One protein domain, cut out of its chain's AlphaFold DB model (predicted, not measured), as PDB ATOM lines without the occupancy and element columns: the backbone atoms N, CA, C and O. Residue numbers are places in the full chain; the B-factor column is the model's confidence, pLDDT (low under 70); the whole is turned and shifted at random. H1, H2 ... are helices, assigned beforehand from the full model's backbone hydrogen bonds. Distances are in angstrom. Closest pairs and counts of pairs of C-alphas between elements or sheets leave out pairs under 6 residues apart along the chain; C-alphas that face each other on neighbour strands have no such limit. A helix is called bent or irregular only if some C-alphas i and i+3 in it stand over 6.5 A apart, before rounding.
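What this domain is: This is residues 90 to 126, 405 to 526 and 543 to 593 of the 593 residues of an uncharacterized protein of Chromera velia CCMP2878 (UniProt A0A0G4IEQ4). A compact all-helix body is built round one long helix, H5, with H1 and H3 beside its later part as a three-helix, up-and-down bundle, H4 crossing its earlier part, and the hairpin of H7 and H8 crossing it on the side away from H1. Residues 119 to 126, mostly of H2, stick out, and long loops lie round the body. The 210 printed residues hold eight named helices, H1 to H8 in order, and no named strand. The radius of gyration of the C-alphas is 17.1 A, and the spans are 48 by 47 by 38 A.

Where its parts are: After residues 90 to 101, which hold no named element, H1, residues 102 to 112, begins with C-alpha 102 at (-3.968, -6.286, 129.256). H2 is residues 115 to 125. H3, residues 431 to 450, measures 29.5 A, with a kink of 26 degrees near residue 438. H4 is residues 452 to 463. H5, residues 486 to 511, measures 38.5 A and has a kink of 42 degrees near residue 493. H3 and H5 are irregular: C-alphas 432 and 435 are 8.0 A apart, C-alphas 490 and 493 7.4 A. H6 is residues 518 to 521 and H7 residues 554 to 562. H8, residues 573 to 591, measures 27.0 A and ends with C-alpha 591 at (-13.872, -9.030, 106.893).

How they stand to each other: H5 is the hub, touching five helices. H1 touches it the same way at a shallow tilt of 17 degrees, closest at C-alphas 105 and 504, 6.7 A. H3 runs opposite ways to H5 at 32 degrees, only just shallow, with C-alphas 438 and 510 closest at 4.3 A. H4 touches H5 at a steep tilt of 55 degrees, with C-alphas 460 and 488 closest at 5.7 A. H7 and H8 form a helical hairpin, with C-alphas 562 and 580 closest at 5.1 A. H8 touches H3 about perpendicular, at 77 degrees, with C-alphas 440 and 575 closest at 4.2 A. H2 and H6 touch no helix. Every O i to N i+4 pair is within hydrogen-bond range in H1, H2, H7 and H8; H3 has 14 of 16, H4 5 of 8 and H5 20 of 22, and H6 is too short for such a pair.

The domain as a whole: Residues 127 to 404 and 527 to 542 are not printed; the C-alpha gaps across these cuts are 39.6 A and 12.6 A. The link from H4 to H5 is long, with 22 residues. The mean pLDDT of the printed part is 81.3; 41 residues are under 70, among them 514 to 526 and 543 to 550.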
ATOM      1  N   PRO A  90     -28.781  -6.975 118.670       62.06
ATOM      2  CA  PRO A  90     -27.800  -7.263 119.718       62.06
ATOM      3  C   PRO A  90     -26.892  -8.445 119.322       62.06
ATOM      4  O   PRO A  90     -27.355  -9.333 118.598       62.06
ATOM      5  N   PRO A  91     -25.615  -8.469 119.757       64.75
ATOM      6  CA  PRO A  91     -24.747  -9.622 119.533       64.75
ATOM      7  C   PRO A  91     -25.388 -10.870 120.151       64.75
ATOM      8  O   PRO A  91     -25.976 -10.795 121.232       64.75
ATOM      9  N   SER A  92     -25.308 -12.007 119.454       59.28
ATOM     10  CA  SER A  92     -25.960 -13.246 119.890       59.28
ATOM     11  C   SER A  92     -25.386 -13.775 121.209       59.28
ATOM     12  O   SER A  92     -26.152 -14.284 122.017       59.28
ATOM     13  N   GLU A  93     -24.071 -13.611 121.428       66.50
ATOM     14  CA  GLU A  93     -23.315 -13.966 122.642       66.50
ATOM     15  C   GLU A  93     -22.052 -13.072 122.784       66.50
ATOM     16  O   GLU A  93     -21.715 -12.288 121.888       66.50
ATOM     17  N   GLY A  94     -21.353 -13.154 123.925       66.44
ATOM     18  CA  GLY A  94     -20.035 -12.522 124.110       66.44
ATOM     19  C   GLY A  94     -18.949 -13.180 123.242       66.44
ATOM     20  O   GLY A  94     -19.127 -14.323 122.826       66.44
ATOM     21  N   PRO A  95     -17.823 -12.500 122.947       77.12
ATOM     22  CA  PRO A  95     -16.786 -13.094 122.112       77.12
ATOM     23  C   PRO A  95     -16.116 -14.263 122.848       77.12
ATOM     24  O   PRO A  95     -15.795 -14.146 124.031       77.12
ATOM     25  N   VAL A  96     -15.815 -15.359 122.144       78.12
ATOM     26  CA  VAL A  96     -14.818 -16.341 122.613       78.12
ATOM     27  C   VAL A  96     -13.455 -15.658 122.640       78.12
ATOM     28  O   VAL A  96     -12.771 -15.599 121.624       78.12
ATOM     29  N   ASP A  97     -13.097 -15.106 123.792       83.25
ATOM     30  CA  ASP A  97     -11.909 -14.283 123.987       83.25
ATOM     31  C   ASP A  97     -10.637 -15.134 124.085       83.25
ATOM     32  O   ASP A  97     -10.384 -15.803 125.086       83.25
ATOM     33  N   LYS A  98      -9.838 -15.115 123.015       84.06
ATOM     34  CA  LYS A  98      -8.494 -15.710 122.960       84.06
ATOM     35  C   LYS A  98      -7.384 -14.661 122.979       84.06
ATOM     36  O   LYS A  98      -6.221 -15.001 122.757       84.06
ATOM     37  N   ALA A  99      -7.717 -13.385 123.159       86.69
ATOM     38  CA  ALA A  99      -6.703 -12.347 123.195       86.69
ATOM     39  C   ALA A  99      -5.962 -12.392 124.546       86.69
ATOM     40  O   ALA A  99      -6.597 -12.603 125.579       86.69
ATOM     41  N   PRO A 100      -4.638 -12.145 124.566       90.81
ATOM     42  CA  PRO A 100      -3.906 -11.959 125.816       90.81
ATOM     43  C   PRO A 100      -4.571 -10.871 126.654       90.81
ATOM     44  O   PRO A 100      -5.118  -9.919 126.096       90.81
ATOM     45  N   SER A 101      -4.524 -10.990 127.972       95.06
ATOM     46  CA  SER A 101      -5.006  -9.958 128.887       95.06
ATOM     47  C   SER A 101      -4.168  -8.678 128.779       95.06
ATOM     48  O   SER A 101      -3.007  -8.697 128.363       95.06
ATOM     49  N   TRP A 102      -4.726  -7.541 129.203       96.56
ATOM     50  CA  TRP A 102      -3.968  -6.286 129.256       96.56
ATOM     51  C   TRP A 102      -2.715  -6.381 130.140       96.56
ATOM     52  O   TRP A 102      -1.691  -5.817 129.774       96.56
ATOM     53  N   ALA A 103      -2.770  -7.131 131.246       97.00
ATOM     54  CA  ALA A 103      -1.624  -7.334 132.136       97.00
ATOM     55  C   ALA A 103      -0.508  -8.162 131.471       97.00
ATOM     56  O   ALA A 103       0.669  -7.831 131.589       97.00
ATOM     57  N   GLU A 104      -0.865  -9.204 130.713       96.00
ATOM     58  CA  GLU A 104       0.109  -9.964 129.918       96.00
ATOM     59  C   GLU A 104       0.738  -9.096 128.821       96.00
ATOM     60  O   GLU A 104       1.936  -9.202 128.562       96.00
ATOM     61  N   LEU A 105      -0.044  -8.220 128.182       96.75
ATOM     62  CA  LEU A 105       0.459  -7.279 127.175       96.75
ATOM     63  C   LEU A 105       1.401  -6.233 127.777       96.75
ATOM     64  O   LEU A 105       2.422  -5.933 127.163       96.75
ATOM     65  N   GLU A 106       1.099  -5.712 128.970       96.88
ATOM     66  CA  GLU A 106       2.011  -4.848 129.733       96.88
ATOM     67  C   GLU A 106       3.323  -5.583 130.029       96.88
ATOM     68  O   GLU A 106       4.391  -5.075 129.700       96.88
ATOM     69  N   GLY A 107       3.261  -6.815 130.546       96.94
ATOM     70  CA  GLY A 107       4.455  -7.619 130.826       96.94
ATOM     71  C   GLY A 107       5.297  -7.921 129.580       96.94
ATOM     72  O   GLY A 107       6.522  -7.810 129.617       96.94
ATOM     73  N   ARG A 108       4.653  -8.252 128.452       96.00
ATOM     74  CA  ARG A 108       5.325  -8.472 127.158       96.00
ATOM     75  C   ARG A 108       5.987  -7.207 126.630       96.00
ATOM     76  O   ARG A 108       7.106  -7.275 126.135       96.00
ATOM     77  N   LEU A 109       5.297  -6.070 126.714       95.94
ATOM     78  CA  LEU A 109       5.851  -4.782 126.319       95.94
ATOM     79  C   LEU A 109       7.098  -4.469 127.139       95.94
ATOM     80  O   LEU A 109       8.132  -4.172 126.553       95.94
ATOM     81  N   GLU A 110       7.010  -4.581 128.466       94.81
ATOM     82  CA  GLU A 110       8.155  -4.354 129.340       94.81
ATOM     83  C   GLU A 110       9.309  -5.283 128.957       94.81
ATOM     84  O   GLU A 110      10.406  -4.802 128.711       94.81
ATOM     85  N   ALA A 111       9.081  -6.585 128.781       95.31
ATOM     86  CA  ALA A 111      10.134  -7.524 128.383       95.31
ATOM     87  C   ALA A 111      10.810  -7.203 127.028       95.31
ATOM     88  O   ALA A 111      11.957  -7.592 126.823       95.31
ATOM     89  N   LEU A 112      10.127  -6.502 126.113       94.12
ATOM     90  CA  LEU A 112      10.643  -6.148 124.783       94.12
ATOM     91  C   LEU A 112      11.371  -4.797 124.717       94.12
ATOM     92  O   LEU A 112      12.023  -4.517 123.706       94.12
ATOM     93  N   LEU A 113      11.239  -3.943 125.737       93.56
ATOM     94  CA  LEU A 113      11.931  -2.655 125.771       93.56
ATOM     95  C   LEU A 113      13.425  -2.853 126.036       93.56
ATOM     96  O   LEU A 113      13.814  -3.520 127.000       93.56
ATOM     97  N   THR A 114      14.260  -2.233 125.203       91.94
ATOM     98  CA  THR A 114      15.709  -2.185 125.429       91.94
ATOM     99  C   THR A 114      16.041  -1.241 126.585       91.94
ATOM    100  O   THR A 114      15.239  -0.377 126.946       91.94
ATOM    101  N   GLU A 115      17.239  -1.371 127.158       91.44
ATOM    102  CA  GLU A 115      17.691  -0.474 128.230       91.44
ATOM    103  C   GLU A 115      17.697   0.995 127.784       91.44
ATOM    104  O   GLU A 115      17.216   1.872 128.498       91.44
ATOM    105  N   GLU A 116      18.144   1.259 126.553       89.38
ATOM    106  CA  GLU A 116      18.137   2.608 125.986       89.38
ATOM    107  C   GLU A 116      16.708   3.147 125.815       89.38
ATOM    108  O   GLU A 116      16.428   4.299 126.142       89.38
ATOM    109  N   GLU A 117      15.755   2.319 125.378       90.62
ATOM    110  CA  GLU A 117      14.354   2.740 125.286       90.62
ATOM    111  C   GLU A 117      13.753   3.049 126.659       90.62
ATOM    112  O   GLU A 117      13.048   4.052 126.796       90.62
ATOM    113  N   ARG A 118      14.039   2.229 127.680       91.19
ATOM    114  CA  ARG A 118      13.612   2.482 129.067       91.19
ATOM    115  C   ARG A 118      14.184   3.793 129.585       91.19
ATOM    116  O   ARG A 118      13.431   4.623 130.092       91.19
ATOM    117  N   ARG A 119      15.484   4.013 129.386       90.56
ATOM    118  CA  ARG A 119      16.172   5.250 129.757       90.56
ATOM    119  C   ARG A 119      15.532   6.465 129.093       90.56
ATOM    120  O   ARG A 119      15.253   7.456 129.760       90.56
ATOM    121  N   MET A 120      15.234   6.384 127.801       88.12
ATOM    122  CA  MET A 120      14.623   7.485 127.051       88.12
ATOM    123  C   MET A 120      13.177   7.772 127.465       88.12
ATOM    124  O   MET A 120      12.725   8.915 127.367       88.12
ATOM    125  N   ILE A 121      12.440   6.761 127.928       88.06
ATOM    126  CA  ILE A 121      11.118   6.943 128.542       88.06
ATOM    127  C   ILE A 121      11.257   7.663 129.884       88.06
ATOM    128  O   ILE A 121      10.605   8.687 130.070       88.06
ATOM    129  N   ALA A 122      12.138   7.182 130.764       88.56
ATOM    130  CA  ALA A 122      12.362   7.771 132.083       88.56
ATOM    131  C   ALA A 122      12.807   9.238 131.985       88.56
ATOM    132  O   ALA A 122      12.211  10.115 132.607       88.56
ATOM    133  N   LEU A 123      13.763   9.542 131.097       88.12
ATOM    134  CA  LEU A 123      14.211  10.916 130.859       88.12
ATOM    135  C   LEU A 123      13.054  11.836 130.458       88.12
ATOM    136  O   LEU A 123      12.985  12.964 130.936       88.12
ATOM    137  N   ARG A 124      12.128  11.374 129.607       85.31
ATOM    138  CA  ARG A 124      10.957  12.169 129.206       85.31
ATOM    139  C   ARG A 124      10.000  12.429 130.362       85.31
ATOM    140  O   ARG A 124       9.459  13.530 130.440       85.31
ATOM    141  N   GLU A 125       9.790  11.441 131.227       83.56
ATOM    142  CA  GLU A 125       8.950  11.571 132.425       83.56
ATOM    143  C   GLU A 125       9.536  12.607 133.404       83.56
ATOM    144  O   GLU A 125       8.793  13.375 134.010       83.56
ATOM    145  N   GLU A 126      10.863  12.736 133.454       84.75
ATOM    146  CA  GLU A 126      11.591  13.751 134.232       84.75
ATOM    147  C   GLU A 126      11.696  15.127 133.538       84.75
ATOM    148  O   GLU A 126      12.353  16.043 134.042       84.75
ATOM    149  N   GLN A 405      -5.824   3.981 101.599       86.25
ATOM    150  CA  GLN A 405      -6.600   3.138 100.696       86.25
ATOM    151  C   GLN A 405      -5.676   2.191  99.912       86.25
ATOM    152  O   GLN A 405      -4.453   2.255 100.016       86.25
ATOM    153  N   ASN A 406      -6.258   1.237  99.174       76.88
ATOM    154  CA  ASN A 406      -5.520   0.247  98.369       76.88
ATOM    155  C   ASN A 406      -4.463  -0.570  99.148       76.88
ATOM    156  O   ASN A 406      -3.560  -1.162  98.562       76.88
ATOM    157  N   GLY A 407      -4.608  -0.663 100.474       72.44
ATOM    158  CA  GLY A 407      -3.695  -1.401 101.348       72.44
ATOM    159  C   GLY A 407      -2.553  -0.575 101.950       72.44
ATOM    160  O   GLY A 407      -1.644  -1.177 102.522       72.44
ATOM    161  N   GLY A 408      -2.597   0.763 101.871       77.69
ATOM    162  CA  GLY A 408      -1.616   1.655 102.511       77.69
ATOM    163  C   GLY A 408      -1.623   1.585 104.047       77.69
ATOM    164  O   GLY A 408      -0.570   1.651 104.688       77.69
ATOM    165  N   TRP A 409      -2.796   1.356 104.653       87.81
ATOM    166  CA  TRP A 409      -2.943   1.096 106.093       87.81
ATOM    167  C   TRP A 409      -3.317  -0.348 106.402       87.81
ATOM    168  O   TRP A 409      -4.264  -0.614 107.140       87.81
ATOM    169  N   VAL A 410      -2.574  -1.296 105.852       84.44
ATOM    170  CA  VAL A 410      -2.634  -2.700 106.265       84.44
ATOM    171  C   VAL A 410      -1.200  -3.164 106.475       84.44
ATOM    172  O   VAL A 410      -0.342  -2.846 105.658       84.44
ATOM    173  N   HIS A 411      -0.912  -3.853 107.580       82.25
ATOM    174  CA  HIS A 411       0.394  -4.485 107.771       82.25
ATOM    175  C   HIS A 411       0.393  -5.900 107.167       82.25
ATOM    176  O   HIS A 411      -0.545  -6.652 107.421       82.25
ATOM    177  N   PRO A 412       1.453  -6.311 106.453       75.88
ATOM    178  CA  PRO A 412       2.466  -5.450 105.836       75.88
ATOM    179  C   PRO A 412       1.854  -4.626 104.686       75.88
ATOM    180  O   PRO A 412       0.893  -5.090 104.067       75.88
ATOM    181  N   PRO A 413       2.405  -3.437 104.365       73.75
ATOM    182  CA  PRO A 413       1.859  -2.592 103.306       73.75
ATOM    183  C   PRO A 413       1.813  -3.357 101.983       73.75
ATOM    184  O   PRO A 413       2.762  -4.066 101.621       73.75
ATOM    185  N   ARG A 414       0.694  -3.237 101.261       71.12
ATOM    186  CA  ARG A 414       0.547  -3.871  99.948       71.12
ATOM    187  C   ARG A 414       1.370  -3.093  98.927       71.12
ATOM    188  O   ARG A 414       1.133  -1.915  98.687       71.12
ATOM    189  N   SER A 415       2.350  -3.756  98.321       65.06
ATOM    190  CA  SER A 415       3.079  -3.199  97.184       65.06
ATOM    191  C   SER A 415       2.240  -3.377  95.921       65.06
ATOM    192  O   SER A 415       1.810  -4.488  95.623       65.06
ATOM    193  N   HIS A 416       2.026  -2.302  95.169       67.56
ATOM    194  CA  HIS A 416       1.449  -2.357  93.829       67.56
ATOM    195  C   HIS A 416       2.259  -1.458  92.881       67.56
ATOM    196  O   HIS A 416       2.869  -0.485  93.340       67.56
ATOM    197  N   PRO A 417       2.290  -1.760  91.569       63.78
ATOM    198  CA  PRO A 417       2.914  -0.880  90.586       63.78
ATOM    199  C   PRO A 417       2.352   0.544  90.705       63.78
ATOM    200  O   PRO A 417       1.139   0.727  90.812       63.78
ATOM    201  N   GLY A 418       3.233   1.547  90.734       65.88
ATOM    202  CA  GLY A 418       2.841   2.959  90.786       65.88
ATOM    203  C   GLY A 418       2.428   3.503  92.160       65.88
ATOM    204  O   GLY A 418       1.896   4.610  92.217       65.88
ATOM    205  N   ARG A 419       2.656   2.775  93.265       74.12
ATOM    206  CA  ARG A 419       2.461   3.340  94.611       74.12
ATOM    207  C   ARG A 419       3.393   4.536  94.839       74.12
ATOM    208  O   ARG A 419       4.595   4.439  94.596       74.12
ATOM    209  N   LEU A 420       2.837   5.647  95.321       76.44
ATOM    210  CA  LEU A 420       3.578   6.872  95.618       76.44
ATOM    211  C   LEU A 420       4.095   6.821  97.058       76.44
ATOM    212  O   LEU A 420       3.307   6.691  97.985       76.44
ATOM    213  N   ILE A 421       5.403   6.963  97.269       76.44
ATOM    214  CA  ILE A 421       5.948   7.194  98.614       76.44
ATOM    215  C   ILE A 421       6.037   8.707  98.804       76.44
ATOM    216  O   ILE A 421       7.003   9.333  98.382       76.44
ATOM    217  N   LEU A 422       4.987   9.296  99.380       84.19
ATOM    218  CA  LEU A 422       4.865  10.753  99.528       84.19
ATOM    219  C   LEU A 422       5.557  11.303 100.777       84.19
ATOM    220  O   LEU A 422       5.988  12.452 100.779       84.19
ATOM    221  N   GLU A 423       5.670  10.486 101.824       82.81
ATOM    222  CA  GLU A 423       6.257  10.880 103.106       82.81
ATOM    223  C   GLU A 423       7.395   9.911 103.497       82.81
ATOM    224  O   GLU A 423       7.200   8.996 104.306       82.81
ATOM    225  N   PRO A 424       8.595  10.053 102.897       70.50
ATOM    226  CA  PRO A 424       9.679   9.070 103.019       70.50
ATOM    227  C   PRO A 424      10.195   8.866 104.445       70.50
ATOM    228  O   PRO A 424      10.681   7.790 104.778       70.50
ATOM    229  N   SER A 425      10.102   9.894 105.280       63.84
ATOM    230  CA  SER A 425      10.572   9.885 106.667       63.84
ATOM    231  C   SER A 425       9.586   9.265 107.654       63.84
ATOM    232  O   SER A 425       9.922   9.075 108.818       63.84
ATOM    233  N   VAL A 426       8.357   8.989 107.213       66.88
ATOM    234  CA  VAL A 426       7.362   8.214 107.972       66.88
ATOM    235  C   VAL A 426       7.217   6.809 107.373       66.88
ATOM    236  O   VAL A 426       6.868   5.859 108.073       66.88
ATOM    237  N   SER A 427       7.541   6.642 106.087       62.06
ATOM    238  CA  SER A 427       7.550   5.353 105.398       62.06
ATOM    239  C   SER A 427       8.754   4.494 105.813       62.06
ATOM    240  O   SER A 427       9.777   4.454 105.134       62.06
ATOM    241  N   LEU A 428       8.604   3.747 106.910       66.88
ATOM    242  CA  LEU A 428       9.581   2.766 107.412       66.88
ATOM    243  C   LEU A 428       9.627   1.472 106.567       66.88
ATOM    244  O   LEU A 428       9.667   0.352 107.071       66.88
ATOM    245  N   GLU A 429       9.483   1.597 105.252       62.94
ATOM    246  CA  GLU A 429       9.339   0.457 104.343       62.94
ATOM    247  C   GLU A 429      10.672  -0.045 103.783       62.94
ATOM    248  O   GLU A 429      10.712  -1.077 103.102       62.94
ATOM    249  N   ARG A 430      11.769   0.663 104.067       62.25
ATOM    250  CA  ARG A 430      13.114   0.263 103.654       62.25
ATOM    251  C   ARG A 430      13.657  -0.815 104.587       62.25
ATOM    252  O   ARG A 430      13.404  -0.821 105.787       62.25
ATOM    253  N   LYS A 431      14.446  -1.737 104.026       57.75
ATOM    254  CA  LYS A 431      15.057  -2.852 104.780       57.75
ATOM    255  C   LYS A 431      16.001  -2.389 105.893       57.75
ATOM    256  O   LYS A 431      16.217  -3.154 106.827       57.75
ATOM    257  N   GLU A 432      16.562  -1.196 105.754       59.34
ATOM    258  CA  GLU A 432      17.501  -0.578 106.695       59.34
ATOM    259  C   GLU A 432      16.786  -0.022 107.942       59.34
ATOM    260  O   GLU A 432      17.388   0.039 109.007       59.34
ATOM    261  N   ASP A 433      15.472   0.231 107.867       75.31
ATOM    262  CA  ASP A 433      14.695   0.913 108.916       75.31
ATOM    263  C   ASP A 433      14.036  -0.075 109.911       75.31
ATOM    264  O   ASP A 433      13.060   0.253 110.587       75.31
ATOM    265  N   LYS A 434      14.516  -1.326 110.001       80.50
ATOM    266  CA  LYS A 434      13.886  -2.398 110.807       80.50
ATOM    267  C   LYS A 434      13.814  -2.082 112.300       80.50
ATOM    268  O   LYS A 434      12.789  -2.336 112.929       80.50
ATOM    269  N   GLU A 435      14.889  -1.534 112.859       84.44
ATOM    270  CA  GLU A 435      14.950  -1.182 114.278       84.44
ATOM    271  C   GLU A 435      14.018  -0.009 114.600       84.44
ATOM    272  O   GLU A 435      13.210  -0.109 115.522       84.44
ATOM    273  N   GLU A 436      14.025   1.045 113.776       85.38
ATOM    274  CA  GLU A 436      13.094   2.176 113.908       85.38
ATOM    275  C   GLU A 436      11.635   1.724 113.720       85.38
ATOM    276  O   GLU A 436      10.739   2.173 114.437       85.38
ATOM    277  N   THR A 437      11.391   0.755 112.832       87.88
ATOM    278  CA  THR A 437      10.078   0.118 112.665       87.88
ATOM    279  C   THR A 437       9.629  -0.616 113.919       87.88
ATOM    280  O   THR A 437       8.495  -0.428 114.366       87.88
ATOM    281  N   ALA A 438      10.499  -1.443 114.498       90.31
ATOM    282  CA  ALA A 438      10.202  -2.169 115.726       90.31
ATOM    283  C   ALA A 438       9.982  -1.206 116.907       90.31
ATOM    284  O   ALA A 438       9.045  -1.397 117.682       90.31
ATOM    285  N   ALA A 439      10.779  -0.140 117.014       91.62
ATOM    286  CA  ALA A 439      10.606   0.912 118.015       91.62
ATOM    287  C   ALA A 439       9.255   1.634 117.859       91.62
ATOM    288  O   ALA A 439       8.525   1.799 118.837       91.62
ATOM    289  N   ALA A 440       8.861   1.978 116.628       92.81
ATOM    290  CA  ALA A 440       7.561   2.584 116.335       92.81
ATOM    291  C   ALA A 440       6.383   1.654 116.686       92.81
ATOM    292  O   ALA A 440       5.368   2.108 117.217       92.81
ATOM    293  N   MET A 441       6.508   0.345 116.434       94.31
ATOM    294  CA  MET A 441       5.505  -0.652 116.838       94.31
ATOM    295  C   MET A 441       5.404  -0.772 118.367       94.31
ATOM    296  O   MET A 441       4.293  -0.814 118.899       94.31
ATOM    297  N   LYS A 442       6.539  -0.773 119.082       95.62
ATOM    298  CA  LYS A 442       6.579  -0.774 120.555       95.62
ATOM    299  C   LYS A 442       5.974   0.498 121.144       95.62
ATOM    300  O   LYS A 442       5.205   0.407 122.096       95.62
ATOM    301  N   GLU A 443       6.244   1.670 120.566       94.81
ATOM    302  CA  GLU A 443       5.602   2.927 120.968       94.81
ATOM    303  C   GLU A 443       4.081   2.874 120.763       94.81
ATOM    304  O   GLU A 443       3.332   3.202 121.684       94.81
ATOM    305  N   ALA A 444       3.617   2.421 119.594       96.94
ATOM    306  CA  ALA A 444       2.193   2.273 119.306       96.94
ATOM    307  C   ALA A 444       1.505   1.320 120.299       96.94
ATOM    308  O   ALA A 444       0.446   1.646 120.841       96.94
ATOM    309  N   ALA A 445       2.123   0.167 120.582       97.62
ATOM    310  CA  ALA A 445       1.628  -0.795 121.562       97.62
ATOM    311  C   ALA A 445       1.612  -0.205 122.977       97.62
ATOM    312  O   ALA A 445       0.588  -0.286 123.654       97.62
ATOM    313  N   ARG A 446       2.698   0.450 123.409       95.88
ATOM    314  CA  ARG A 446       2.789   1.127 124.713       95.88
ATOM    315  C   ARG A 446       1.679   2.138 124.895       95.88
ATOM    316  O   ARG A 446       0.993   2.107 125.915       95.88
ATOM    317  N   ASN A 447       1.493   3.016 123.917       95.31
ATOM    318  CA  ASN A 447       0.479   4.049 124.008       95.31
ATOM    319  C   ASN A 447      -0.913   3.401 124.061       95.31
ATOM    320  O   ASN A 447      -1.731   3.844 124.865       95.31
ATOM    321  N   LEU A 448      -1.170   2.324 123.303       97.38
ATOM    322  CA  LEU A 448      -2.475   1.636 123.284       97.38
ATOM    323  C   LEU A 448      -2.772   0.952 124.613       97.38
ATOM    324  O   LEU A 448      -3.857   1.122 125.166       97.38
ATOM    325  N   VAL A 449      -1.794   0.226 125.141       96.56
ATOM    326  CA  VAL A 449      -1.913  -0.515 126.393       96.56
ATOM    327  C   VAL A 449      -2.071   0.441 127.576       96.56
ATOM    328  O   VAL A 449      -3.050   0.323 128.317       96.56
ATOM    329  N   ARG A 450      -1.182   1.436 127.731       93.88
ATOM    330  CA  ARG A 450      -1.231   2.399 128.851       93.88
ATOM    331  C   ARG A 450      -2.518   3.230 128.839       93.88
ATOM    332  O   ARG A 450      -3.092   3.503 129.888       93.88
ATOM    333  N   ASN A 451      -3.032   3.561 127.655       94.56
ATOM    334  CA  ASN A 451      -4.215   4.411 127.513       94.56
ATOM    335  C   ASN A 451      -5.517   3.661 127.204       94.56
ATOM    336  O   ASN A 451      -6.522   4.288 126.861       94.56
ATOM    337  N   ARG A 452      -5.549   2.334 127.366       95.00
ATOM    338  CA  ARG A 452      -6.719   1.482 127.081       95.00
ATOM    339  C   ARG A 452      -8.041   2.024 127.638       95.00
ATOM    340  O   ARG A 452      -9.054   2.001 126.946       95.00
ATOM    341  N   HIS A 453      -8.012   2.596 128.843       93.44
ATOM    342  CA  HIS A 453      -9.180   3.147 129.535       93.44
ATOM    343  C   HIS A 453      -9.772   4.397 128.853       93.44
ATOM    344  O   HIS A 453     -10.925   4.741 129.096       93.44
ATOM    345  N   LYS A 454      -9.013   5.070 127.980       92.38
ATOM    346  CA  LYS A 454      -9.464   6.194 127.139       92.38
ATOM    347  C   LYS A 454      -9.727   5.763 125.704       92.38
ATOM    348  O   LYS A 454     -10.704   6.209 125.102       92.38
ATOM    349  N   VAL A 455      -8.873   4.891 125.170       94.38
ATOM    350  CA  VAL A 455      -8.963   4.408 123.789       94.38
ATOM    351  C   VAL A 455     -10.233   3.595 123.580       94.38
ATOM    352  O   VAL A 455     -10.978   3.894 122.654       94.38
ATOM    353  N   LEU A 456     -10.540   2.636 124.458       94.25
ATOM    354  CA  LEU A 456     -11.713   1.772 124.306       94.25
ATOM    355  C   LEU A 456     -13.035   2.570 124.275       94.25
ATOM    356  O   LEU A 456     -13.760   2.444 123.282       94.25
ATOM    357  N   PRO A 457     -13.338   3.463 125.243       92.00
ATOM    358  CA  PRO A 457     -14.521   4.322 125.154       92.00
ATOM    359  C   PRO A 457     -14.545   5.193 123.897       92.00
ATOM    360  O   PRO A 457     -15.601   5.407 123.305       92.00
ATOM    361  N   PHE A 458     -13.390   5.696 123.453       91.81
ATOM    362  CA  PHE A 458     -13.314   6.486 122.228       91.81
ATOM    363  C   PHE A 458     -13.635   5.667 120.981       91.81
ATOM    364  O   PHE A 458     -14.388   6.133 120.133       91.81
ATOM    365  N   THR A 459     -13.119   4.446 120.879       93.00
ATOM    366  CA  THR A 459     -13.405   3.511 119.785       93.00
ATOM    367  C   THR A 459     -14.891   3.145 119.740       93.00
ATOM    368  O   THR A 459     -15.485   3.104 118.662       93.00
ATOM    369  N   LEU A 460     -15.525   2.974 120.904       91.12
ATOM    370  CA  LEU A 460     -16.955   2.668 121.032       91.12
ATOM    371  C   LEU A 460     -17.880   3.801 120.561       91.12
ATOM    372  O   LEU A 460     -19.034   3.542 120.221       91.12
ATOM    373  N   ARG A 461     -17.381   5.040 120.428       89.50
ATOM    374  CA  ARG A 461     -18.143   6.153 119.827       89.50
ATOM    375  C   ARG A 461     -18.629   5.844 118.414       89.50
ATOM    376  O   ARG A 461     -19.579   6.484 117.964       89.50
ATOM    377  N   ALA A 462     -18.020   4.884 117.719       88.44
ATOM    378  CA  ALA A 462     -18.495   4.390 116.431       88.44
ATOM    379  C   ALA A 462     -19.963   3.939 116.465       88.44
ATOM    380  O   ALA A 462     -20.678   4.153 115.491       88.44
ATOM    381  N   PHE A 463     -20.413   3.384 117.593       84.56
ATOM    382  CA  PHE A 463     -21.773   2.874 117.764       84.56
ATOM    383  C   PHE A 463     -22.771   3.935 118.219       84.56
ATOM    384  O   PHE A 463     -23.967   3.763 118.044       84.56
ATOM    385  N   SER A 464     -22.315   5.066 118.766       79.00
ATOM    386  CA  SER A 464     -23.246   6.123 119.162       79.00
ATOM    387  C   SER A 464     -23.926   6.722 117.926       79.00
ATOM    388  O   SER A 464     -23.287   7.402 117.117       79.00
ATOM    389  N   ALA A 465     -25.241   6.531 117.820       70.94
ATOM    390  CA  ALA A 465     -26.090   7.213 116.840       70.94
ATOM    391  C   ALA A 465     -26.298   8.705 117.171       70.94
ATOM    392  O   ALA A 465     -26.709   9.484 116.312       70.94
ATOM    393  N   LEU A 466     -26.004   9.117 118.410       74.94
ATOM    394  CA  LEU A 466     -26.154  10.500 118.849       74.94
ATOM    395  C   LEU A 466     -25.035  11.393 118.282       74.94
ATOM    396  O   LEU A 466     -23.867  10.974 118.259       74.94
ATOM    397  N   PRO A 467     -25.365  12.626 117.850       71.50
ATOM    398  CA  PRO A 467     -24.371  13.597 117.417       71.50
ATOM    399  C   PRO A 467     -23.523  14.085 118.599       71.50
ATOM    400  O   PRO A 467     -23.929  14.009 119.758       71.50
ATOM    401  N   ALA A 468     -22.348  14.634 118.293       74.50
ATOM    402  CA  ALA A 468     -21.537  15.343 119.275       74.50
ATOM    403  C   ALA A 468     -22.262  16.605 119.778       74.50
ATOM    404  O   ALA A 468     -22.741  17.404 118.970       74.50
ATOM    405  N   LEU A 469     -22.313  16.795 121.101       74.69
ATOM    406  CA  LEU A 469     -22.880  17.987 121.735       74.69
ATOM    407  C   LEU A 469     -21.852  18.643 122.683       74.69
ATOM    408  O   LEU A 469     -21.362  17.968 123.589       74.69
ATOM    409  N   PRO A 470     -21.534  19.945 122.507       73.44
ATOM    410  CA  PRO A 470     -21.900  20.792 121.365       73.44
ATOM    411  C   PRO A 470     -21.248  20.296 120.059       73.44
ATOM    412  O   PRO A 470     -20.195  19.654 120.102       73.44
ATOM    413  N   PRO A 471     -21.839  20.586 118.886       70.75
ATOM    414  CA  PRO A 471     -21.242  20.191 117.619       70.75
ATOM    415  C   PRO A 471     -19.933  20.952 117.403       70.75
ATOM    416  O   PRO A 471     -19.897  22.181 117.465       70.75
ATOM    417  N   VAL A 472     -18.862  20.225 117.094       72.44
ATOM    418  CA  VAL A 472     -17.580  20.815 116.697       72.44
ATOM    419  C   VAL A 472     -17.114  20.250 115.361       72.44
ATOM    420  O   VAL A 472     -17.437  19.122 114.989       72.44
ATOM    421  N   SER A 473     -16.310  21.023 114.637       71.56
ATOM    422  CA  SER A 473     -15.722  20.599 113.366       71.56
ATOM    423  C   SER A 473     -14.349  19.985 113.621       71.56
ATOM    424  O   SER A 473     -13.339  20.615 113.341       71.56
ATOM    425  N   ALA A 474     -14.303  18.776 114.188       73.31
ATOM    426  CA  ALA A 474     -13.058  18.151 114.643       73.31
ATOM    427  C   ALA A 474     -12.994  16.641 114.341       73.31
ATOM    428  O   ALA A 474     -13.013  15.856 115.287       73.31
ATOM    429  N   PRO A 475     -12.910  16.196 113.074       75.19
ATOM    430  CA  PRO A 475     -13.061  14.776 112.728       75.19
ATOM    431  C   PRO A 475     -12.097  13.834 113.467       75.19
ATOM    432  O   PRO A 475     -12.492  12.752 113.884       75.19
ATOM    433  N   LEU A 476     -10.855  14.270 113.705       80.56
ATOM    434  CA  LEU A 476      -9.849  13.478 114.425       80.56
ATOM    435  C   LEU A 476     -10.087  13.381 115.941       80.56
ATOM    436  O   LEU A 476      -9.499  12.530 116.605       80.56
ATOM    437  N   SER A 477     -10.885  14.278 116.519       72.00
ATOM    438  CA  SER A 477     -11.039  14.419 117.972       72.00
ATOM    439  C   SER A 477     -12.464  14.143 118.462       72.00
ATOM    440  O   SER A 477     -12.638  13.662 119.582       72.00
ATOM    441  N   GLU A 478     -13.471  14.481 117.645       75.38
ATOM    442  CA  GLU A 478     -14.921  14.349 117.873       75.38
ATOM    443  C   GLU A 478     -15.333  14.437 119.355       75.38
ATOM    444  O   GLU A 478     -15.892  13.484 119.914       75.38
ATOM    445  N   PRO A 479     -15.012  15.548 120.047       70.75
ATOM    446  CA  PRO A 479     -15.423  15.732 121.432       70.75
ATOM    447  C   PRO A 479     -16.947  15.769 121.542       70.75
ATOM    448  O   PRO A 479     -17.630  16.249 120.645       70.75
ATOM    449  N   GLY A 480     -17.472  15.287 122.668       73.12
ATOM    450  CA  GLY A 480     -18.899  15.389 122.987       73.12
ATOM    451  C   GLY A 480     -19.777  14.269 122.429       73.12
ATOM    452  O   GLY A 480     -20.981  14.298 122.660       73.12
ATOM    453  N   LYS A 481     -19.220  13.272 121.724       80.81
ATOM    454  CA  LYS A 481     -19.976  12.069 121.349       80.81
ATOM    455  C   LYS A 481     -20.075  11.104 122.550       80.81
ATOM    456  O   LYS A 481     -19.022  10.778 123.113       80.81
ATOM    457  N   PRO A 482     -21.284  10.663 122.953       78.12
ATOM    458  CA  PRO A 482     -21.468   9.782 124.107       78.12
ATOM    459  C   PRO A 482     -20.709   8.460 123.976       78.12
ATOM    460  O   PRO A 482     -20.646   7.872 122.896       78.12
ATOM    461  N   THR A 483     -20.142   8.006 125.092       77.25
ATOM    462  CA  THR A 483     -19.409   6.732 125.204       77.25
ATOM    463  C   THR A 483     -20.040   5.761 126.194       77.25
ATOM    464  O   THR A 483     -19.572   4.637 126.296       77.25
ATOM    465  N   ASP A 484     -21.053   6.213 126.934       79.50
ATOM    466  CA  ASP A 484     -21.770   5.434 127.940       79.50
ATOM    467  C   ASP A 484     -23.245   5.344 127.537       79.50
ATOM    468  O   ASP A 484     -24.102   6.130 127.942       79.50
ATOM    469  N   THR A 485     -23.511   4.449 126.593       80.50
ATOM    470  CA  THR A 485     -24.850   4.060 126.150       80.50
ATOM    471  C   THR A 485     -25.035   2.551 126.349       80.50
ATOM    472  O   THR A 485     -24.047   1.799 126.366       80.50
ATOM    473  N   PRO A 486     -26.287   2.057 126.445       80.94
ATOM    474  CA  PRO A 486     -26.549   0.618 126.502       80.94
ATOM    475  C   PRO A 486     -25.874  -0.139 125.352       80.94
ATOM    476  O   PRO A 486     -25.265  -1.184 125.552       80.94
ATOM    477  N   GLU A 487     -25.901   0.449 124.156       79.38
ATOM    478  CA  GLU A 487     -25.272  -0.097 122.958       79.38
ATOM    479  C   GLU A 487     -23.746  -0.171 123.068       79.38
ATOM    480  O   GLU A 487     -23.162  -1.213 122.784       79.38
ATOM    481  N   THR A 488     -23.078   0.882 123.546       84.19
ATOM    482  CA  THR A 488     -21.624   0.814 123.763       84.19
ATOM    483  C   THR A 488     -21.246  -0.248 124.795       84.19
ATOM    484  O   THR A 488     -20.237  -0.928 124.614       84.19
ATOM    485  N   SER A 489     -22.079  -0.472 125.819       85.25
ATOM    486  CA  SER A 489     -21.855  -1.527 126.818       85.25
ATOM    487  C   SER A 489     -21.937  -2.927 126.200       85.25
ATOM    488  O   SER A 489     -21.070  -3.759 126.456       85.25
ATOM    489  N   LEU A 490     -22.916  -3.164 125.318       84.94
ATOM    490  CA  LEU A 490     -23.078  -4.424 124.574       84.94
ATOM    491  C   LEU A 490     -21.842  -4.769 123.722       84.94
ATOM    492  O   LEU A 490     -21.439  -5.929 123.658       84.94
ATOM    493  N   TRP A 491     -21.219  -3.769 123.090       86.69
ATOM    494  CA  TRP A 491     -20.069  -3.962 122.193       86.69
ATOM    495  C   TRP A 491     -18.702  -3.886 122.880       86.69
ATOM    496  O   TRP A 491     -17.690  -4.222 122.262       86.69
ATOM    497  N   THR A 492     -18.651  -3.471 124.147       90.38
ATOM    498  CA  THR A 492     -17.396  -3.274 124.890       90.38
ATOM    499  C   THR A 492     -16.494  -4.517 124.880       90.38
ATOM    500  O   THR A 492     -15.335  -4.370 124.492       90.38
ATOM    501  N   PRO A 493     -16.976  -5.740 125.200       89.88
ATOM    502  CA  PRO A 493     -16.114  -6.928 125.225       89.88
ATOM    503  C   PRO A 493     -15.520  -7.284 123.854       89.88
ATOM    504  O   PRO A 493     -14.372  -7.715 123.763       89.88
ATOM    505  N   HIS A 494     -16.282  -7.073 122.775       89.31
ATOM    506  CA  HIS A 494     -15.846  -7.348 121.400       89.31
ATOM    507  C   HIS A 494     -14.741  -6.384 120.956       89.31
ATOM    508  O   HIS A 494     -13.711  -6.809 120.431       89.31
ATOM    509  N   VAL A 495     -14.925  -5.084 121.206       92.06
ATOM    510  CA  VAL A 495     -13.925  -4.061 120.860       92.06
ATOM    511  C   VAL A 495     -12.671  -4.202 121.719       92.06
ATOM    512  O   VAL A 495     -11.569  -4.113 121.184       92.06
ATOM    513  N   ASP A 496     -12.819  -4.463 123.017       94.19
ATOM    514  CA  ASP A 496     -11.695  -4.705 123.925       94.19
ATOM    515  C   ASP A 496     -10.838  -5.895 123.460       94.19
ATOM    516  O   ASP A 496      -9.626  -5.749 123.276       94.19
ATOM    517  N   CYS A 497     -11.471  -7.035 123.161       91.81
ATOM    518  CA  CYS A 497     -10.801  -8.217 122.614       91.81
ATOM    519  C   CYS A 497     -10.039  -7.902 121.320       91.81
ATOM    520  O   CYS A 497      -8.883  -8.304 121.155       91.81
ATOM    521  N   ALA A 498     -10.650  -7.147 120.405       92.12
ATOM    522  CA  ALA A 498     -10.006  -6.778 119.152       92.12
ATOM    523  C   ALA A 498      -8.811  -5.830 119.354       92.12
ATOM    524  O   ALA A 498      -7.771  -6.015 118.720       92.12
ATOM    525  N   LEU A 499      -8.914  -4.847 120.255       96.00
ATOM    526  CA  LEU A 499      -7.804  -3.945 120.586       96.00
ATOM    527  C   LEU A 499      -6.634  -4.693 121.243       96.00
ATOM    528  O   LEU A 499      -5.479  -4.403 120.926       96.00
ATOM    529  N   ARG A 500      -6.905  -5.697 122.087       95.19
ATOM    530  CA  ARG A 500      -5.858  -6.567 122.651       95.19
ATOM    531  C   ARG A 500      -5.156  -7.398 121.580       95.19
ATOM    532  O   ARG A 500      -3.935  -7.519 121.623       95.19
ATOM    533  N   HIS A 501      -5.875  -7.885 120.568       92.44
ATOM    534  CA  HIS A 501      -5.241  -8.519 119.408       92.44
ATOM    535  C   HIS A 501      -4.367  -7.549 118.599       92.44
ATOM    536  O   HIS A 501      -3.280  -7.936 118.173       92.44
ATOM    537  N   VAL A 502      -4.792  -6.293 118.411       94.75
ATOM    538  CA  VAL A 502      -3.965  -5.259 117.754       94.75
ATOM    539  C   VAL A 502      -2.661  -5.038 118.529       94.75
ATOM    540  O   VAL A 502      -1.589  -5.048 117.927       94.75
ATOM    541  N   ALA A 503      -2.739  -4.885 119.855       96.62
ATOM    542  CA  ALA A 503      -1.566  -4.724 120.714       96.62
ATOM    543  C   ALA A 503      -0.644  -5.953 120.671       96.62
ATOM    544  O   ALA A 503       0.563  -5.801 120.505       96.62
ATOM    545  N   ALA A 504      -1.206  -7.164 120.763       93.50
ATOM    546  CA  ALA A 504      -0.445  -8.408 120.674       93.50
ATOM    547  C   ALA A 504       0.342  -8.491 119.359       93.50
ATOM    548  O   ALA A 504       1.546  -8.721 119.384       93.50
ATOM    549  N   LEU A 505      -0.318  -8.221 118.228       91.50
ATOM    550  CA  LEU A 505       0.303  -8.268 116.906       91.50
ATOM    551  C   LEU A 505       1.423  -7.236 116.736       91.50
ATOM    552  O   LEU A 505       2.456  -7.556 116.151       91.50
ATOM    553  N   LEU A 506       1.240  -6.015 117.253       93.62
ATOM    554  CA  LEU A 506       2.298  -5.001 117.266       93.62
ATOM    555  C   LEU A 506       3.541  -5.512 118.007       93.62
ATOM    556  O   LEU A 506       4.648  -5.394 117.487       93.62
ATOM    557  N   LEU A 507       3.361  -6.107 119.191       93.56
ATOM    558  CA  LEU A 507       4.460  -6.637 120.006       93.56
ATOM    559  C   LEU A 507       5.131  -7.852 119.357       93.56
ATOM    560  O   LEU A 507       6.355  -7.933 119.344       93.56
ATOM    561  N   ASP A 508       4.351  -8.766 118.780       89.19
ATOM    562  CA  ASP A 508       4.864  -9.974 118.124       89.19
ATOM    563  C   ASP A 508       5.724  -9.648 116.897       89.19
ATOM    564  O   ASP A 508       6.816 -10.194 116.724       89.19
ATOM    565  N   VAL A 509       5.275  -8.710 116.059       86.88
ATOM    566  CA  VAL A 509       6.047  -8.283 114.886       86.88
ATOM    567  C   VAL A 509       7.252  -7.430 115.292       86.88
ATOM    568  O   VAL A 509       8.318  -7.560 114.686       86.88
ATOM    569  N   ALA A 510       7.133  -6.608 116.339       89.81
ATOM    570  CA  ALA A 510       8.269  -5.868 116.881       89.81
ATOM    571  C   ALA A 510       9.359  -6.808 117.420       89.81
ATOM    572  O   ALA A 510      10.533  -6.613 117.106       89.81
ATOM    573  N   ALA A 511       8.979  -7.858 118.158       88.31
ATOM    574  CA  ALA A 511       9.894  -8.880 118.670       88.31
ATOM    575  C   ALA A 511      10.634  -9.622 117.544       88.31
ATOM    576  O   ALA A 511      11.800  -9.981 117.690       88.31
ATOM    577  N   ALA A 512       9.986  -9.790 116.388       83.88
ATOM    578  CA  ALA A 512      10.583 -10.356 115.180       83.88
ATOM    579  C   ALA A 512      11.446  -9.354 114.372       83.88
ATOM    580  O   ALA A 512      11.827  -9.639 113.233       83.88
ATOM    581  N   GLY A 513      11.749  -8.172 114.922       76.56
ATOM    582  CA  GLY A 513      12.600  -7.158 114.295       76.56
ATOM    583  C   GLY A 513      11.890  -6.275 113.263       76.56
ATOM    584  O   GLY A 513      12.532  -5.806 112.324       76.56
ATOM    585  N   GLY A 514      10.567  -6.095 113.373       66.50
ATOM    586  CA  GLY A 514       9.790  -5.124 112.585       66.50
ATOM    587  C   GLY A 514       9.674  -5.427 111.084       66.50
ATOM    588  O   GLY A 514       9.121  -4.630 110.326       66.50
ATOM    589  N   GLY A 515      10.205  -6.564 110.628       60.94
ATOM    590  CA  GLY A 515      10.216  -6.938 109.217       60.94
ATOM    591  C   GLY A 515       8.829  -7.262 108.663       60.94
ATOM    592  O   GLY A 515       7.849  -7.390 109.395       60.94
ATOM    593  N   ARG A 516       8.760  -7.495 107.342       54.66
ATOM    594  CA  ARG A 516       7.655  -8.234 106.712       54.66
ATOM    595  C   ARG A 516       7.702  -9.676 107.204       54.66
ATOM    596  O   ARG A 516       8.124 -10.546 106.466       54.66
ATOM    597  N   ALA A 517       7.363  -9.904 108.460       49.28
ATOM    598  CA  ALA A 517       6.442 -10.931 108.872       49.28
ATOM    599  C   ALA A 517       6.100 -11.961 107.754       49.28
ATOM    600  O   ALA A 517       5.017 -11.930 107.172       49.28
ATOM    601  N   GLU A 518       7.035 -12.854 107.423       45.38
ATOM    602  CA  GLU A 518       6.870 -13.924 106.427       45.38
ATOM    603  C   GLU A 518       6.003 -15.093 106.940       45.38
ATOM    604  O   GLU A 518       5.177 -15.572 106.164       45.38
ATOM    605  N   PRO A 519       6.073 -15.504 108.227       43.28
ATOM    606  CA  PRO A 519       5.270 -16.624 108.740       43.28
ATOM    607  C   PRO A 519       3.753 -16.367 108.711       43.28
ATOM    608  O   PRO A 519       2.964 -17.217 108.320       43.28
ATOM    609  N   TRP A 520       3.335 -15.156 109.072       41.88
ATOM    610  CA  TRP A 520       1.926 -14.763 109.197       41.88
ATOM    611  C   TRP A 520       1.243 -14.585 107.834       41.88
ATOM    612  O   TRP A 520       0.058 -14.879 107.725       41.88
ATOM    613  N   ARG A 521       1.968 -14.156 106.783       42.94
ATOM    614  CA  ARG A 521       1.422 -13.984 105.416       42.94
ATOM    615  C   ARG A 521       0.893 -15.285 104.812       42.94
ATOM    616  O   ARG A 521      -0.117 -15.249 104.116       42.94
ATOM    617  N   GLN A 522       1.554 -16.414 105.081       41.22
ATOM    618  CA  GLN A 522       1.205 -17.708 104.479       41.22
ATOM    619  C   GLN A 522      -0.203 -18.185 104.867       41.22
ATOM    620  O   GLN A 522      -0.838 -18.881 104.086       41.22
ATOM    621  N   ASN A 523      -0.728 -17.730 106.009       39.03
ATOM    622  CA  ASN A 523      -2.080 -18.043 106.480       39.03
ATOM    623  C   ASN A 523      -3.168 -17.073 105.968       39.03
ATOM    624  O   ASN A 523      -4.342 -17.275 106.261       39.03
ATOM    625  N   PHE A 524      -2.802 -16.005 105.244       42.31
ATOM    626  CA  PHE A 524      -3.737 -14.957 104.799       42.31
ATOM    627  C   PHE A 524      -3.994 -14.918 103.293       42.31
ATOM    628  O   PHE A 524      -4.996 -14.334 102.881       42.31
ATOM    629  N   GLU A 525      -3.104 -15.474 102.469       41.03
ATOM    630  CA  GLU A 525      -3.186 -15.318 101.010       41.03
ATOM    631  C   GLU A 525      -4.027 -16.396 100.293       41.03
ATOM    632  O   GLU A 525      -4.344 -16.184  99.125       41.03
ATOM    633  N   ASP A 526      -4.491 -17.471 100.954       37.25
ATOM    634  CA  ASP A 526      -5.389 -18.444 100.301       37.25
ATOM    635  C   ASP A 526      -6.380 -19.158 101.255       37.25
ATOM    636  O   ASP A 526      -6.007 -20.104 101.945       37.25
ATOM    637  N   GLY A 543      -0.719 -17.850 112.347       43.25
ATOM    638  CA  GLY A 543      -1.314 -16.530 112.109       43.25
ATOM    639  C   GLY A 543      -2.080 -16.055 113.354       43.25
ATOM    640  O   GLY A 543      -2.361 -16.875 114.233       43.25
ATOM    641  N   PRO A 544      -2.435 -14.761 113.477       49.09
ATOM    642  CA  PRO A 544      -3.139 -14.288 114.659       49.09
ATOM    643  C   PRO A 544      -4.365 -15.166 114.886       49.09
ATOM    644  O   PRO A 544      -5.279 -15.198 114.057       49.09
ATOM    645  N   SER A 545      -4.372 -15.894 116.004       54.19
ATOM    646  CA  SER A 545      -5.528 -16.662 116.452       54.19
ATOM    647  C   SER A 545      -6.567 -15.665 116.960       54.19
ATOM    648  O   SER A 545      -6.815 -15.550 118.156       54.19
ATOM    649  N   LEU A 546      -7.112 -14.852 116.048       63.50
ATOM    650  CA  LEU A 546      -8.213 -13.964 116.372       63.50
ATOM    651  C   LEU A 546      -9.366 -14.847 116.815       63.50
ATOM    652  O   LEU A 546      -9.734 -15.786 116.096       63.50
ATOM    653  N   SER A 547      -9.946 -14.493 117.952       63.56
ATOM    654  CA  SER A 547     -11.208 -15.011 118.464       63.56
ATOM    655  C   SER A 547     -12.183 -15.322 117.306       63.56
ATOM    656  O   SER A 547     -12.526 -14.412 116.543       63.56
ATOM    657  N   PRO A 548     -12.580 -16.596 117.085       53.69
ATOM    658  CA  PRO A 548     -13.361 -17.028 115.913       53.69
ATOM    659  C   PRO A 548     -14.705 -16.309 115.730       53.69
ATOM    660  O   PRO A 548     -15.239 -16.298 114.629       53.69
ATOM    661  N   GLN A 549     -15.227 -15.705 116.800       59.91
ATOM    662  CA  GLN A 549     -16.570 -15.130 116.888       59.91
ATOM    663  C   GLN A 549     -16.593 -13.592 116.975       59.91
ATOM    664  O   GLN A 549     -17.607 -13.024 117.371       59.91
ATOM    665  N   LEU A 550     -15.490 -12.895 116.672       65.62
ATOM    666  CA  LEU A 550     -15.516 -11.428 116.668       65.62
ATOM    667  C   LEU A 550     -16.505 -10.918 115.613       65.62
ATOM    668  O   LEU A 550     -16.369 -11.222 114.429       65.62
ATOM    669  N   ASP A 551     -17.489 -10.136 116.053       71.25
ATOM    670  CA  ASP A 551     -18.580  -9.667 115.198       71.25
ATOM    671  C   ASP A 551     -18.064  -8.713 114.099       71.25
ATOM    672  O   ASP A 551     -17.276  -7.804 114.408       71.25
ATOM    673  N   PRO A 552     -18.534  -8.832 112.838       69.19
ATOM    674  CA  PRO A 552     -18.173  -7.926 111.746       69.19
ATOM    675  C   PRO A 552     -18.391  -6.437 112.048       69.19
ATOM    676  O   PRO A 552     -17.715  -5.588 111.480       69.19
ATOM    677  N   ARG A 553     -19.286  -6.066 112.965       78.94
ATOM    678  CA  ARG A 553     -19.519  -4.674 113.393       78.94
ATOM    679  C   ARG A 553     -18.372  -4.107 114.219       78.94
ATOM    680  O   ARG A 553     -18.169  -2.893 114.210       78.94
ATOM    681  N   THR A 554     -17.555  -4.958 114.838       86.12
ATOM    682  CA  THR A 554     -16.281  -4.566 115.461       86.12
ATOM    683  C   THR A 554     -15.366  -3.877 114.443       86.12
ATOM    684  O   THR A 554     -14.631  -2.956 114.795       86.12
ATOM    685  N   VAL A 555     -15.478  -4.223 113.151       87.31
ATOM    686  CA  VAL A 555     -14.771  -3.539 112.055       87.31
ATOM    687  C   VAL A 555     -15.101  -2.050 112.013       87.31
ATOM    688  O   VAL A 555     -14.192  -1.246 111.818       87.31
ATOM    689  N   ALA A 556     -16.363  -1.659 112.216       87.81
ATOM    690  CA  ALA A 556     -16.757  -0.251 112.199       87.81
ATOM    691  C   ALA A 556     -16.072   0.529 113.330       87.81
ATOM    692  O   ALA A 556     -15.574   1.630 113.100       87.81
ATOM    693  N   ALA A 557     -15.973  -0.068 114.519       91.75
ATOM    694  CA  ALA A 557     -15.289   0.521 115.665       91.75
ATOM    695  C   ALA A 557     -13.775   0.649 115.430       91.75
ATOM    696  O   ALA A 557     -13.199   1.724 115.606       91.75
ATOM    697  N   LEU A 558     -13.121  -0.405 114.933       93.56
ATOM    698  CA  LEU A 558     -11.693  -0.352 114.605       93.56
ATOM    699  C   LEU A 558     -11.395   0.643 113.475       93.56
ATOM    700  O   LEU A 558     -10.429   1.396 113.574       93.56
ATOM    701  N   ARG A 559     -12.227   0.695 112.423       92.19
ATOM    702  CA  ARG A 559     -12.112   1.686 111.334       92.19
ATOM    703  C   ARG A 559     -12.309   3.101 111.859       92.19
ATOM    704  O   ARG A 559     -11.573   3.997 111.458       92.19
ATOM    705  N   TYR A 560     -13.260   3.293 112.773       92.38
ATOM    706  CA  TYR A 560     -13.496   4.572 113.430       92.38
ATOM    707  C   TYR A 560     -12.241   5.055 114.163       92.38
ATOM    708  O   TYR A 560     -11.848   6.202 113.956       92.38
ATOM    709  N   LEU A 561     -11.585   4.186 114.944       95.25
ATOM    710  CA  LEU A 561     -10.309   4.504 115.591       95.25
ATOM    711  C   LEU A 561      -9.200   4.757 114.560       95.25
ATOM    712  O   LEU A 561      -8.492   5.752 114.672       95.25
ATOM    713  N   GLN A 562      -9.068   3.898 113.545       94.69
ATOM    714  CA  GLN A 562      -7.999   3.953 112.541       94.69
ATOM    715  C   GLN A 562      -7.904   5.320 111.850       94.69
ATOM    716  O   GLN A 562      -6.817   5.885 111.760       94.69
ATOM    717  N   VAL A 563      -9.037   5.885 111.426       93.50
ATOM    718  CA  VAL A 563      -9.106   7.207 110.767       93.50
ATOM    719  C   VAL A 563      -9.057   8.385 111.762       93.50
ATOM    720  O   VAL A 563      -9.296   9.531 111.396       93.50
ATOM    721  N   ARG A 564      -8.822   8.127 113.053       94.06
ATOM    722  CA  ARG A 564      -8.781   9.147 114.119       94.06
ATOM    723  C   ARG A 564      -7.492   9.126 114.933       94.06
ATOM    724  O   ARG A 564      -7.314  10.002 115.778       94.06
ATOM    725  N   VAL A 565      -6.590   8.180 114.654       94.38
ATOM    726  CA  VAL A 565      -5.201   8.224 115.125       94.38
ATOM    727  C   VAL A 565      -4.519   9.433 114.485       94.38
ATOM    728  O   VAL A 565      -4.526   9.560 113.258       94.38
ATOM    729  N   GLY A 566      -3.927  10.307 115.295       93.06
ATOM    730  CA  GLY A 566      -3.261  11.529 114.851       93.06
ATOM    731  C   GLY A 566      -1.883  11.737 115.484       93.06
ATOM    732  O   GLY A 566      -1.684  11.466 116.666       93.06
ATOM    733  N   ALA A 567      -0.941  12.267 114.704       94.00
ATOM    734  CA  ALA A 567       0.417  12.601 115.134       94.00
ATOM    735  C   ALA A 567       0.618  14.130 115.286       94.00
ATOM    736  O   ALA A 567      -0.067  14.897 114.614       94.00
ATOM    737  N   PRO A 568       1.501  14.603 116.183       93.31
ATOM    738  CA  PRO A 568       2.128  13.835 117.252       93.31
ATOM    739  C   PRO A 568       1.183  13.624 118.454       93.31
ATOM    740  O   PRO A 568       1.602  13.041 119.445       93.31
ATOM    741  N   ARG A 569      -0.076  14.106 118.407       92.75
ATOM    742  CA  ARG A 569      -1.052  14.075 119.523       92.75
ATOM    743  C   ARG A 569      -1.102  12.744 120.270       92.75
ATOM    744  O   ARG A 569      -1.191  12.761 121.490       92.75
ATOM    745  N   ASP A 570      -1.143  11.630 119.546       92.94
ATOM    746  CA  ASP A 570      -1.372  10.300 120.120       92.94
ATOM    747  C   ASP A 570      -0.077   9.506 120.313       92.94
ATOM    748  O   ASP A 570       0.001   8.640 121.184       92.94
ATOM    749  N   MET A 571       0.924   9.786 119.478       93.56
ATOM    750  CA  MET A 571       2.238   9.139 119.394       93.56
ATOM    751  C   MET A 571       3.052   9.800 118.274       93.56
ATOM    752  O   MET A 571       2.513  10.613 117.516       93.56
ATOM    753  N   SER A 572       4.322   9.423 118.124       93.00
ATOM    754  CA  SER A 572       5.138   9.829 116.975       93.00
ATOM    755  C   SER A 572       4.488   9.457 115.631       93.00
ATOM    756  O   SER A 572       3.724   8.493 115.529       93.00
ATOM    757  N   ALA A 573       4.803  10.206 114.568       92.56
ATOM    758  CA  ALA A 573       4.296   9.930 113.220       92.56
ATOM    759  C   ALA A 573       4.565   8.480 112.737       92.56
ATOM    760  O   ALA A 573       3.624   7.831 112.264       92.56
ATOM    761  N   PRO A 574       5.777   7.908 112.914       92.19
ATOM    762  CA  PRO A 574       6.031   6.498 112.609       92.19
ATOM    763  C   PRO A 574       5.139   5.530 113.402       92.19
ATOM    764  O   PRO A 574       4.572   4.600 112.824       92.19
ATOM    765  N   ALA A 575       4.960   5.753 114.708       93.88
ATOM    766  CA  ALA A 575       4.109   4.910 115.549       93.88
ATOM    767  C   ALA A 575       2.627   5.005 115.146       93.88
ATOM    768  O   ALA A 575       1.940   3.984 115.060       93.88
ATOM    769  N   ALA A 576       2.151   6.205 114.801       94.94
ATOM    770  CA  ALA A 576       0.788   6.431 114.327       94.94
ATOM    771  C   ALA A 576       0.516   5.640 113.041       94.94
ATOM    772  O   ALA A 576      -0.520   4.979 112.925       94.94
ATOM    773  N   LEU A 577       1.465   5.634 112.097       92.88
ATOM    774  CA  LEU A 577       1.378   4.817 110.888       92.88
ATOM    775  C   LEU A 577       1.299   3.316 111.215       92.88
ATOM    776  O   LEU A 577       0.460   2.617 110.639       92.88
ATOM    777  N   GLN A 578       2.128   2.814 112.138       93.44
ATOM    778  CA  GLN A 578       2.076   1.403 112.541       93.44
ATOM    779  C   GLN A 578       0.727   1.057 113.177       93.44
ATOM    780  O   GLN A 578       0.090   0.095 112.747       93.44
ATOM    781  N   LEU A 579       0.211   1.868 114.105       96.19
ATOM    782  CA  LEU A 579      -1.105   1.621 114.698       96.19
ATOM    783  C   LEU A 579      -2.208   1.562 113.629       96.19
ATOM    784  O   LEU A 579      -3.010   0.625 113.629       96.19
ATOM    785  N   ARG A 580      -2.221   2.499 112.667       95.38
ATOM    786  CA  ARG A 580      -3.185   2.464 111.553       95.38
ATOM    787  C   ARG A 580      -3.059   1.173 110.741       95.38
ATOM    788  O   ARG A 580      -4.079   0.573 110.406       95.38
ATOM    789  N   ARG A 581      -1.842   0.704 110.456       91.69
ATOM    790  CA  ARG A 581      -1.603  -0.537 109.696       91.69
ATOM    791  C   ARG A 581      -2.068  -1.795 110.422       91.69
ATOM    792  O   ARG A 581      -2.671  -2.659 109.788       91.69
ATOM    793  N   PHE A 582      -1.819  -1.902 111.723       93.19
ATOM    794  CA  PHE A 582      -2.216  -3.074 112.506       93.19
ATOM    795  C   PHE A 582      -3.715  -3.099 112.810       93.19
ATOM    796  O   PHE A 582      -4.320  -4.170 112.760       93.19
ATOM    797  N   LEU A 583      -4.349  -1.935 112.996       93.94
ATOM    798  CA  LEU A 583      -5.812  -1.834 112.972       93.94
ATOM    799  C   LEU A 583      -6.360  -2.373 111.646       93.94
ATOM    800  O   LEU A 583      -7.260  -3.208 111.643       93.94
ATOM    801  N   GLY A 584      -5.783  -1.947 110.519       90.94
ATOM    802  CA  GLY A 584      -6.191  -2.408 109.195       90.94
ATOM    803  C   GLY A 584      -5.970  -3.898 108.960       90.94
ATOM    804  O   GLY A 584      -6.825  -4.524 108.341       90.94
ATOM    805  N   LEU A 585      -4.885  -4.472 109.490       87.31
ATOM    806  CA  LEU A 585      -4.646  -5.915 109.465       87.31
ATOM    807  C   LEU A 585      -5.781  -6.659 110.172       87.31
ATOM    808  O   LEU A 585      -6.438  -7.482 109.538       87.31
ATOM    809  N   VAL A 586      -6.073  -6.326 111.434       87.75
ATOM    810  CA  VAL A 586      -7.160  -6.976 112.188       87.75
ATOM    811  C   VAL A 586      -8.501  -6.796 111.480       87.75
ATOM    812  O   VAL A 586      -9.249  -7.758 111.338       87.75
ATOM    813  N   ILE A 587      -8.780  -5.605 110.947       87.62
ATOM    814  CA  ILE A 587      -9.992  -5.365 110.159       87.62
ATOM    815  C   ILE A 587     -10.068  -6.302 108.949       87.62
ATOM    816  O   ILE A 587     -11.105  -6.926 108.743       87.62
ATOM    817  N   THR A 588      -9.000  -6.416 108.155       83.75
ATOM    818  CA  THR A 588      -8.979  -7.300 106.983       83.75
ATOM    819  C   THR A 588      -9.273  -8.746 107.377       83.75
ATOM    820  O   THR A 588     -10.084  -9.384 106.711       83.75
ATOM    821  N   CYS A 589      -8.703  -9.220 108.489       78.88
ATOM    822  CA  CYS A 589      -8.946 -10.567 109.008       78.88
ATOM    823  C   CYS A 589     -10.413 -10.804 109.393       78.88
ATOM    824  O   CYS A 589     -10.937 -11.896 109.192       78.88
ATOM    825  N   LEU A 590     -11.068  -9.796 109.978       76.81
ATOM    826  CA  LEU A 590     -12.472  -9.878 110.388       76.81
ATOM    827  C   LEU A 590     -13.437  -9.797 109.202       76.81
ATOM    828  O   LEU A 590     -14.530 -10.337 109.280       76.81
ATOM    829  N   THR A 591     -13.046  -9.136 108.109       76.44
ATOM    830  CA  THR A 591     -13.872  -9.030 106.893       76.44
ATOM    831  C   THR A 591     -13.735 -10.208 105.930       76.44
ATOM    832  O   THR A 591     -14.542 -10.328 105.015       76.44
ATOM    833  N   SER A 592     -12.685 -11.024 106.068       66.56
ATOM    834  CA  SER A 592     -12.424 -12.179 105.196       66.56
ATOM    835  C   SER A 592     -13.032 -13.493 105.701       66.56
ATOM    836  O   SER A 592     -12.937 -14.496 104.997       66.56
ATOM    837  N   ARG A 593     -13.578 -13.495 106.919       56.53
ATOM    838  CA  ARG A 593     -14.346 -14.594 107.519       56.53
ATOM    839  C   ARG A 593     -15.820 -14.401 107.195       56.53
ATOM    840  O   ARG A 593     -16.491 -15.429 106.974       56.53
TER     841      ARG A 593